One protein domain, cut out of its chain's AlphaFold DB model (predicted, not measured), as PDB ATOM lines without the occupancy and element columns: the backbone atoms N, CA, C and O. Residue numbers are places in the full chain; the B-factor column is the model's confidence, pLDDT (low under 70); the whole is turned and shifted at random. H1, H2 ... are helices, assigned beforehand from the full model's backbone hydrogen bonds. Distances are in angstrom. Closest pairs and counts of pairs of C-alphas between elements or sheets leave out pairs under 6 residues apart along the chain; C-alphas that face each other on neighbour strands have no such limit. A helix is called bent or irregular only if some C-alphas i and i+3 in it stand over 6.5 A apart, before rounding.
ATOM      1  N   ALA A   2     116.567 145.394 150.421       63.97
ATOM      2  CA  ALA A   2     116.613 146.808 150.005       63.97
ATOM      3  C   ALA A   2     117.420 147.746 150.934       63.97
ATOM      4  O   ALA A   2     118.158 148.594 150.448       63.97
ATOM      5  N   ARG A   3     117.368 147.543 152.262       71.69
ATOM      6  CA  ARG A   3     118.051 148.394 153.264       71.69
ATOM      7  C   ARG A   3     119.558 148.580 153.032       71.69
ATOM      8  O   ARG A   3     120.072 149.652 153.321       71.69
ATOM      9  N   TYR A   4     120.249 147.554 152.538       80.06
ATOM     10  CA  TYR A   4     121.692 147.620 152.275       80.06
ATOM     11  C   TYR A   4     122.011 147.997 150.827       80.06
ATOM     12  O   TYR A   4     123.112 148.453 150.547       80.06
ATOM     13  N   MET A   5     121.049 147.850 149.915       81.75
ATOM     14  CA  MET A   5     121.244 148.134 148.496       81.75
ATOM     15  C   MET A   5     121.360 149.637 148.228       81.75
ATOM     16  O   MET A   5     122.295 150.054 147.558       81.75
ATOM     17  N   TYR A   6     120.475 150.452 148.814       85.44
ATOM     18  CA  TYR A   6     120.504 151.911 148.659       85.44
ATOM     19  C   TYR A   6     121.858 152.553 149.007       85.44
ATOM     20  O   TYR A   6     122.407 153.242 148.151       85.44
ATOM     21  N   PRO A   7     122.437 152.344 150.211       88.94
ATOM     22  CA  PRO A   7     123.703 152.987 150.549       88.94
ATOM     23  C   PRO A   7     124.848 152.522 149.646       88.94
ATOM     24  O   PRO A   7     125.670 153.343 149.263       88.94
ATOM     25  N   ILE A   8     124.892 151.242 149.258       92.44
ATOM     26  CA  ILE A   8     125.944 150.727 148.368       92.44
ATOM     27  C   ILE A   8     125.853 151.386 146.990       92.44
ATOM     28  O   ILE A   8     126.857 151.864 146.470       92.44
ATOM     29  N   VAL A   9     124.653 151.437 146.415       93.56
ATOM     30  CA  VAL A   9     124.430 152.001 145.082       93.56
ATOM     31  C   VAL A   9     124.744 153.499 145.057       93.56
ATOM     32  O   VAL A   9     125.466 153.946 144.174       93.56
ATOM     33  N   TYR A  10     124.318 154.264 146.065       93.81
ATOM     34  CA  TYR A  10     124.657 155.689 146.123       93.81
ATOM     35  C   TYR A  10     126.135 155.951 146.440       93.81
ATOM     36  O   TYR A  10     126.684 156.947 145.976       93.81
ATOM     37  N   ILE A  11     126.821 155.067 147.176       95.19
ATOM     38  CA  ILE A  11     128.285 155.141 147.310       95.19
ATOM     39  C   ILE A  11     128.946 154.965 145.939       95.19
ATOM     40  O   ILE A  11     129.874 155.704 145.619       95.19
ATOM     41  N   ILE A  12     128.461 154.032 145.116       95.56
ATOM     42  CA  ILE A  12     128.955 153.847 143.747       95.56
ATOM     43  C   ILE A  12     128.690 155.100 142.906       95.56
ATOM     44  O   ILE A  12     129.615 155.561 142.243       95.56
ATOM     45  N   ASP A  13     127.495 155.697 142.978       95.50
ATOM     46  CA  ASP A  13     127.199 156.956 142.278       95.50
ATOM     47  C   ASP A  13     128.185 158.060 142.683       95.50
ATOM     48  O   ASP A  13     128.758 158.715 141.816       95.50
ATOM     49  N   ILE A  14     128.461 158.224 143.983       94.44
ATOM     50  CA  ILE A  14     129.434 159.209 144.482       94.44
ATOM     51  C   ILE A  14     130.839 158.922 143.933       94.44
ATOM     52  O   ILE A  14     131.520 159.841 143.473       94.44
ATOM     53  N   LEU A  15     131.282 157.662 143.942       96.50
ATOM     54  CA  LEU A  15     132.584 157.275 143.392       96.50
ATOM     55  C   LEU A  15     132.669 157.564 141.887       96.50
ATOM     56  O   LEU A  15     133.678 158.100 141.426       96.50
ATOM     57  N   CYS A  16     131.606 157.275 141.135       95.75
ATOM     58  CA  CYS A  16     131.492 157.607 139.718       95.75
ATOM     59  C   CYS A  16     131.540 159.122 139.497       95.75
ATOM     60  O   CYS A  16     132.302 159.591 138.655       95.75
ATOM     61  N   MET A  17     130.792 159.903 140.277       96.31
ATOM     62  CA  MET A  17     130.806 161.364 140.189       96.31
ATOM     63  C   MET A  17     132.208 161.933 140.413       96.31
ATOM     64  O   MET A  17     132.632 162.806 139.662       96.31
ATOM     65  N   ILE A  18     132.949 161.417 141.400       95.44
ATOM     66  CA  ILE A  18     134.322 161.855 141.684       95.44
ATOM     67  C   ILE A  18     135.265 161.456 140.544       95.44
ATOM     68  O   ILE A  18     136.029 162.292 140.060       95.44
ATOM     69  N   HIS A  19     135.218 160.196 140.105       96.88
ATOM     70  CA  HIS A  19     136.148 159.670 139.107       96.88
ATOM     71  C   HIS A  19     135.953 160.320 137.732       96.88
ATOM     72  O   HIS A  19     136.923 160.717 137.088       96.88
ATOM     73  N   PHE A  20     134.698 160.487 137.314       95.50
ATOM     74  CA  PHE A  20     134.333 161.087 136.030       95.50
ATOM     75  C   PHE A  20     134.127 162.605 136.107       95.50
ATOM     76  O   PHE A  20     133.821 163.225 135.092       95.50
ATOM     77  N   LYS A  21     134.316 163.213 137.287       93.75
ATOM     78  CA  LYS A  21     134.104 164.647 137.552       93.75
ATOM     79  C   LYS A  21     132.718 165.141 137.112       93.75
ATOM     80  O   LYS A  21     132.585 166.253 136.608       93.75
ATOM     81  N   LEU A  22     131.690 164.317 137.308       92.50
ATOM     82  CA  LEU A  22     130.315 164.661 136.945       92.50
ATOM     83  C   LEU A  22     129.785 165.732 137.898       92.50
ATOM     84  O   LEU A  22     129.840 165.576 139.120       92.50
ATOM     85  N   GLN A  23     129.249 166.813 137.337       86.25
ATOM     86  CA  GLN A  23     128.696 167.946 138.079       86.25
ATOM     87  C   GLN A  23     127.394 168.423 137.426       86.25
ATOM     88  O   GLN A  23     127.115 168.116 136.269       86.25
ATOM     89  N   GLY A  24     126.577 169.165 138.175       82.94
ATOM     90  CA  GLY A  24     125.358 169.786 137.652       82.94
ATOM     91  C   GLY A  24     124.362 168.783 137.059       82.94
ATOM     92  O   GLY A  24     123.894 167.874 137.754       82.94
ATOM     93  N   SER A  25     124.022 168.961 135.777       79.75
ATOM     94  CA  SER A  25     123.055 168.121 135.055       79.75
ATOM     95  C   SER A  25     123.461 166.654 135.013       79.75
ATOM     96  O   SER A  25     122.609 165.787 135.188       79.75
ATOM     97  N   ASP A  26     124.750 166.370 134.847       87.56
ATOM     98  CA  ASP A  26     125.235 165.006 134.627       87.56
ATOM     99  C   ASP A  26     125.196 164.199 135.925       87.56
ATOM    100  O   ASP A  26     124.753 163.051 135.951       87.56
ATOM    101  N   ALA A  27     125.574 164.840 137.034       88.75
ATOM    102  CA  ALA A  27     125.417 164.282 138.374       88.75
ATOM    103  C   ALA A  27     123.941 164.006 138.703       88.75
ATOM    104  O   ALA A  27     123.596 162.950 139.236       88.75
ATOM    105  N   THR A  28     123.061 164.945 138.347       86.25
ATOM    106  CA  THR A  28     121.614 164.815 138.565       86.25
ATOM    107  C   THR A  28     121.031 163.663 137.746       86.25
ATOM    108  O   THR A  28     120.238 162.878 138.264       86.25
ATOM    109  N   ALA A  29     121.453 163.527 136.486       91.56
ATOM    110  CA  ALA A  29     121.035 162.446 135.603       91.56
ATOM    111  C   ALA A  29     121.477 161.074 136.129       91.56
ATOM    112  O   ALA A  29     120.675 160.141 136.114       91.56
ATOM    113  N   LEU A  30     122.709 160.962 136.640       94.75
ATOM    114  CA  LEU A  30     123.217 159.726 137.235       94.75
ATOM    115  C   LEU A  30     122.380 159.309 138.450       94.75
ATOM    116  O   LEU A  30     121.758 158.251 138.423       94.75
ATOM    117  N   ILE A  31     122.293 160.164 139.474       93.88
ATOM    118  CA  ILE A  31     121.573 159.851 140.720       93.88
ATOM    119  C   ILE A  31     120.090 159.570 140.434       93.88
ATOM    120  O   ILE A  31     119.510 158.610 140.953       93.88
ATOM    121  N   GLY A  32     119.459 160.391 139.589       91.19
ATOM    122  CA  GLY A  32     118.058 160.228 139.205       91.19
ATOM    123  C   GLY A  32     117.810 158.926 138.443       91.19
ATOM    124  O   GLY A  32     116.904 158.169 138.796       91.19
ATOM    125  N   GLY A  33     118.645 158.620 137.447       93.69
ATOM    126  CA  GLY A  33     118.573 157.380 136.676       93.69
ATOM    127  C   GLY A  33     118.760 156.147 137.556       93.69
ATOM    128  O   GLY A  33     117.936 155.230 137.518       93.69
ATOM    129  N   THR A  34     119.774 156.160 138.422       94.62
ATOM    130  CA  THR A  34     120.021 155.101 139.402       94.62
ATOM    131  C   THR A  34     118.813 154.894 140.321       94.62
ATOM    132  O   THR A  34     118.383 153.759 140.543       94.62
ATOM    133  N   THR A  35     118.188 155.978 140.789       92.00
ATOM    134  CA  THR A  35     116.973 155.921 141.619       92.00
ATOM    135  C   THR A  35     115.807 155.261 140.882       92.00
ATOM    136  O   THR A  35     115.151 154.381 141.440       92.00
ATOM    137  N   VAL A  36     115.562 155.630 139.621       92.50
ATOM    138  CA  VAL A  36     114.488 155.041 138.800       92.50
ATOM    139  C   VAL A  36     114.721 153.545 138.585       92.50
ATOM    140  O   VAL A  36     113.807 152.746 138.795       92.50
ATOM    141  N   ILE A  37     115.948 153.145 138.239       93.00
ATOM    142  CA  ILE A  37     116.314 151.732 138.065       93.00
ATOM    143  C   ILE A  37     116.086 150.957 139.366       93.00
ATOM    144  O   ILE A  37     115.505 149.870 139.348       93.00
ATOM    145  N   MET A  38     116.481 151.521 140.510       92.06
ATOM    146  CA  MET A  38     116.232 150.899 141.807       92.06
ATOM    147  C   MET A  38     114.741 150.745 142.101       92.06
ATOM    148  O   MET A  38     114.337 149.673 142.547       92.06
ATOM    149  N   ILE A  39     113.914 151.763 141.842       91.81
ATOM    150  CA  ILE A  39     112.458 151.668 142.039       91.81
ATOM    151  C   ILE A  39     111.888 150.531 141.190       91.81
ATOM    152  O   ILE A  39     111.119 149.728 141.718       91.81
ATOM    153  N   ILE A  40     112.306 150.406 139.925       92.56
ATOM    154  CA  ILE A  40     111.870 149.323 139.032       92.56
ATOM    155  C   ILE A  40     112.263 147.960 139.611       92.56
ATOM    156  O   ILE A  40     111.407 147.099 139.808       92.56
ATOM    157  N   ILE A  41     113.547 147.759 139.929       91.50
ATOM    158  CA  ILE A  41     114.062 146.472 140.425       91.50
ATOM    159  C   ILE A  41     113.376 146.081 141.737       91.50
ATOM    160  O   ILE A  41     112.913 144.950 141.889       91.50
ATOM    161  N   ILE A  42     113.273 147.012 142.685       90.69
ATOM    162  CA  ILE A  42     112.659 146.752 143.990       90.69
ATOM    163  C   ILE A  42     111.173 146.457 143.826       90.69
ATOM    164  O   ILE A  42     110.680 145.511 144.439       90.69
ATOM    165  N   SER A  43     110.468 147.212 142.983       92.12
ATOM    166  CA  SER A  43     109.039 146.997 142.749       92.12
ATOM    167  C   SER A  43     108.771 145.645 142.091       92.12
ATOM    168  O   SER A  43     107.848 144.942 142.497       92.12
ATOM    169  N   LEU A  44     109.603 145.232 141.130       91.94
ATOM    170  CA  LEU A  44     109.518 143.910 140.503       91.94
ATOM    171  C   LEU A  44     109.764 142.778 141.507       91.94
ATOM    172  O   LEU A  44     109.027 141.793 141.511       91.94
ATOM    173  N   ILE A  45     110.751 142.916 142.395       91.19
ATOM    174  CA  ILE A  45     111.043 141.899 143.416       91.19
ATOM    175  C   ILE A  45     109.931 141.840 144.474       91.19
ATOM    176  O   ILE A  45     109.497 140.752 144.855       91.19
ATOM    177  N   ALA A  46     109.465 142.995 144.954       90.94
ATOM    178  CA  ALA A  46     108.507 143.085 146.053       90.94
ATOM    179  C   ALA A  46     107.073 142.728 145.629       90.94
ATOM    180  O   ALA A  46     106.368 142.045 146.371       90.94
ATOM    181  N   TYR A  47     106.651 143.157 144.435       90.88
ATOM    182  CA  TYR A  47     105.266 143.039 143.964       90.88
ATOM    183  C   TYR A  47     105.094 142.071 142.783       90.88
ATOM    184  O   TYR A  47     103.973 141.890 142.296       90.88
ATOM    185  N   LYS A  48     106.172 141.406 142.338       88.12
ATOM    186  CA  LYS A  48     106.176 140.384 141.274       88.12
ATOM    187  C   LYS A  48     105.448 140.874 140.015       88.12
ATOM    188  O   LYS A  48     105.832 141.888 139.439       88.12
ATOM    189  N   GLY A  49     104.374 140.189 139.607       85.44
ATOM    190  CA  GLY A  49     103.591 140.517 138.412       85.44
ATOM    191  C   GLY A  49     102.953 141.910 138.426       85.44
ATOM    192  O   GLY A  49     102.618 142.421 137.365       85.44
ATOM    193  N   ASN A  50     102.834 142.552 139.595       90.75
ATOM    194  CA  ASN A  50     102.316 143.916 139.718       90.75
ATOM    195  C   ASN A  50     103.420 144.984 139.879       90.75
ATOM    196  O   ASN A  50     103.124 146.151 140.133       90.75
ATOM    197  N   GLY A  51     104.699 144.609 139.759       90.19
ATOM    198  CA  GLY A  51     105.828 145.509 140.015       90.19
ATOM    199  C   GLY A  51     105.919 146.705 139.067       90.19
ATOM    200  O   GLY A  51     106.280 147.796 139.504       90.19
ATOM    201  N   LEU A  52     105.536 146.542 137.797       91.81
ATOM    202  CA  LEU A  52     105.519 147.653 136.837       91.81
ATOM    203  C   LEU A  52     104.444 148.689 137.182       91.81
ATOM    204  O   LEU A  52     104.741 149.877 137.213       91.81
ATOM    205  N   ASN A  53     103.234 148.251 137.539       92.62
ATOM    206  CA  ASN A  53     102.177 149.167 137.977       92.62
ATOM    207  C   ASN A  53     102.591 149.912 139.248       92.62
ATOM    208  O   ASN A  53     102.438 151.126 139.327       92.62
ATOM    209  N   LYS A  54     103.202 149.210 140.212       94.12
ATOM    210  CA  LYS A  54     103.663 149.851 141.447       94.12
ATOM    211  C   LYS A  54     104.808 150.839 141.216       94.12
ATOM    212  O   LYS A  54     104.859 151.868 141.880       94.12
ATOM    213  N   THR A  55     105.679 150.574 140.243       93.31
ATOM    214  CA  THR A  55     106.692 151.542 139.791       93.31
ATOM    215  C   THR A  55     106.025 152.823 139.288       93.31
ATOM    216  O   THR A  55     106.426 153.911 139.693       93.31
ATOM    217  N   THR A  56     104.996 152.701 138.442       93.50
ATOM    218  CA  THR A  56     104.235 153.847 137.928       93.50
ATOM    219  C   THR A  56     103.565 154.627 139.056       93.50
ATOM    220  O   THR A  56     103.686 155.849 139.081       93.50
ATOM    221  N   ASP A  57     102.935 153.945 140.019       94.62
ATOM    222  CA  ASP A  57     102.340 154.593 141.195       94.62
ATOM    223  C   ASP A  57     103.381 155.429 141.949       94.62
ATOM    224  O   ASP A  57     103.170 156.617 142.175       94.62
ATOM    225  N   TYR A  58     104.538 154.840 142.277       92.94
ATOM    226  CA  TYR A  58     105.606 155.553 142.984       92.94
ATOM    227  C   TYR A  58     106.167 156.725 142.177       92.94
ATOM    228  O   TYR A  58     106.521 157.753 142.754       92.94
ATOM    229  N   PHE A  59     106.234 156.598 140.852       92.38
ATOM    230  CA  PHE A  59     106.665 157.688 139.985       92.38
ATOM    231  C   PHE A  59     105.656 158.845 139.990       92.38
ATOM    232  O   PHE A  59     106.054 160.000 140.129       92.38
ATOM    233  N   ILE A  60     104.355 158.549 139.896       94.12
ATOM    234  CA  ILE A  60     103.280 159.551 139.963       94.12
ATOM    235  C   ILE A  60     103.258 160.225 141.338       94.12
ATOM    236  O   ILE A  60     103.219 161.452 141.406       94.12
ATOM    237  N   GLU A  61     103.326 159.451 142.422       90.31
ATOM    238  CA  GLU A  61     103.380 159.968 143.795       90.31
ATOM    239  C   GLU A  61     104.597 160.883 143.994       90.31
ATOM    240  O   GLU A  61     104.463 161.995 144.507       90.31
ATOM    241  N   GLY A  62     105.776 160.454 143.531       85.19
ATOM    242  CA  GLY A  62     107.001 161.251 143.581       85.19
ATOM    243  C   GLY A  62     106.898 162.545 142.773       85.19
ATOM    244  O   GLY A  62     107.304 163.604 143.254       85.19
ATOM    245  N   LEU A  63     106.302 162.495 141.578       88.88
ATOM    246  CA  LEU A  63     106.075 163.670 140.738       88.88
ATOM    247  C   LEU A  63     105.097 164.656 141.392       88.88
ATOM    248  O   LEU A  63     105.379 165.852 141.449       88.88
ATOM    249  N   GLN A  64     103.971 164.170 141.919       89.19
ATOM    250  CA  GLN A  64     102.993 164.989 142.643       89.19
ATOM    251  C   GLN A  64     103.611 165.634 143.881       89.19
ATOM    252  O   GLN A  64     103.392 166.819 144.137       89.19
ATOM    253  N   PHE A  65     104.413 164.877 144.632       78.69
ATOM    254  CA  PHE A  65     105.168 165.403 145.759       78.69
ATOM    255  C   PHE A  65     106.135 166.504 145.309       78.69
ATOM    256  O   PHE A  65     106.127 167.589 145.888       78.69
ATOM    257  N   GLY A  66     106.885 166.275 144.228       74.75
ATOM    258  CA  GLY A  66     107.758 167.275 143.617       74.75
ATOM    259  C   GLY A  66     107.010 168.564 143.272       74.75
ATOM    260  O   GLY A  66     107.377 169.629 143.755       74.75
ATOM    261  N   PHE A  67     105.911 168.487 142.517       80.19
ATOM    262  CA  PHE A  67     105.100 169.662 142.172       80.19
ATOM    263  C   PHE A  67     104.487 170.359 143.387       80.19
ATOM    264  O   PHE A  67     104.367 171.580 143.388       80.19
ATOM    265  N   LYS A  68     104.114 169.617 144.431       75.00
ATOM    266  CA  LYS A  68     103.600 170.203 145.672       75.00
ATOM    267  C   LYS A  68     104.675 171.018 146.394       75.00
ATOM    268  O   LYS A  68     104.381 172.115 146.856       75.00
ATOM    269  N   ILE A  69     105.900 170.497 146.473       66.69
ATOM    270  CA  ILE A  69     107.032 171.171 147.126       66.69
ATOM    271  C   ILE A  69     107.551 172.342 146.277       66.69
ATOM    272  O   ILE A  69     107.802 173.418 146.807       66.69
ATOM    273  N   PHE A  70     107.662 172.170 144.957       66.19
ATOM    274  CA  PHE A  70     108.159 173.197 144.034       66.19
ATOM    275  C   PHE A  70     107.069 174.136 143.495       66.19
ATOM    276  O   PHE A  70     107.376 175.055 142.740       66.19
ATOM    277  N   GLY A  71     105.806 173.957 143.880       73.12
ATOM    278  CA  GLY A  71     104.683 174.774 143.414       73.12
ATOM    279  C   GLY A  71     104.924 176.284 143.546       73.12
ATOM    280  O   GLY A  71     104.765 176.990 142.551       73.12
TER     281      GLY A  71
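What this domain is: This is residues 2 to 71 of the 221 residues of the protein "Transporter, MFS superfamily" of Bacillus thuringiensis serovar israelensis ATCC 35646 (UniProt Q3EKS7). What shape does the backbone make? It is a loose, flat zigzag: H1 and H2a lie side by side as a helical hairpin, and the bent helix H2 then folds back, so that its arms H2a and H2b open as a V. Residues 60 to 71 stick out at the open end of H2b. How is it made up? The printed part has 70 residues with two named helices, H1 then H2, and no named strand; its class is all helix. The radius of gyration of the C-alphas is 13.9 A, and the spans are 38 by 33 by 16 A.

Where its parts are: Where does H1 run? H1, residues 2 to 20, measures 26.7 A, from C-alpha 2 at (116.613, 146.808, 150.005). It is neither bent nor irregular, but only just: C-alphas 3 and 6 are 6.3 A apart. Where does H2 bend? H2, residues 25 to 70, was assigned as one helix by its hydrogen bonds, but C-alphas 46 and 49 are 9.4 A apart. Its arms are H2a, residues 25 to 46, 31.0 A, and H2b, residues 49 to 70, 33.5 A, ending with C-alpha 70 at (108.159, 173.197, 144.034); H2b is itself irregular, with C-alphas 49 and 52 7.6 A apart.

How they stand to each other: How does H1 meet H2a? They touch, closest at the C-alphas of Met 17 and Ala 27, 6.4 A apart, and run opposite ways at a shallow tilt of 23 degrees. And H2b? Residues 50 to 58 of H2b touch residues 39 to 45 of H2a, closest at the C-alphas of Leu 44 and Gly 51, 4.1 A; the arms run opposite ways at a steep tilt of 40 degrees. H1 and H2b are apart. What do the backbones show? Every O i to N i+4 pair is within hydrogen-bond range in H2a, against 13 of 15 in H1 and 17 of 18 in H2b.

The domain as a whole: How far does it reach? The two C-alphas farthest apart, those of Lys 21 and Gly 49, are 38.9 A apart. Is it continuous? The printed part has no cut, and the link from H1 to H2 is tight. Where is confidence low? Residues 2, 69 and 70 have pLDDT under 70; the mean of the printed part is 88.9.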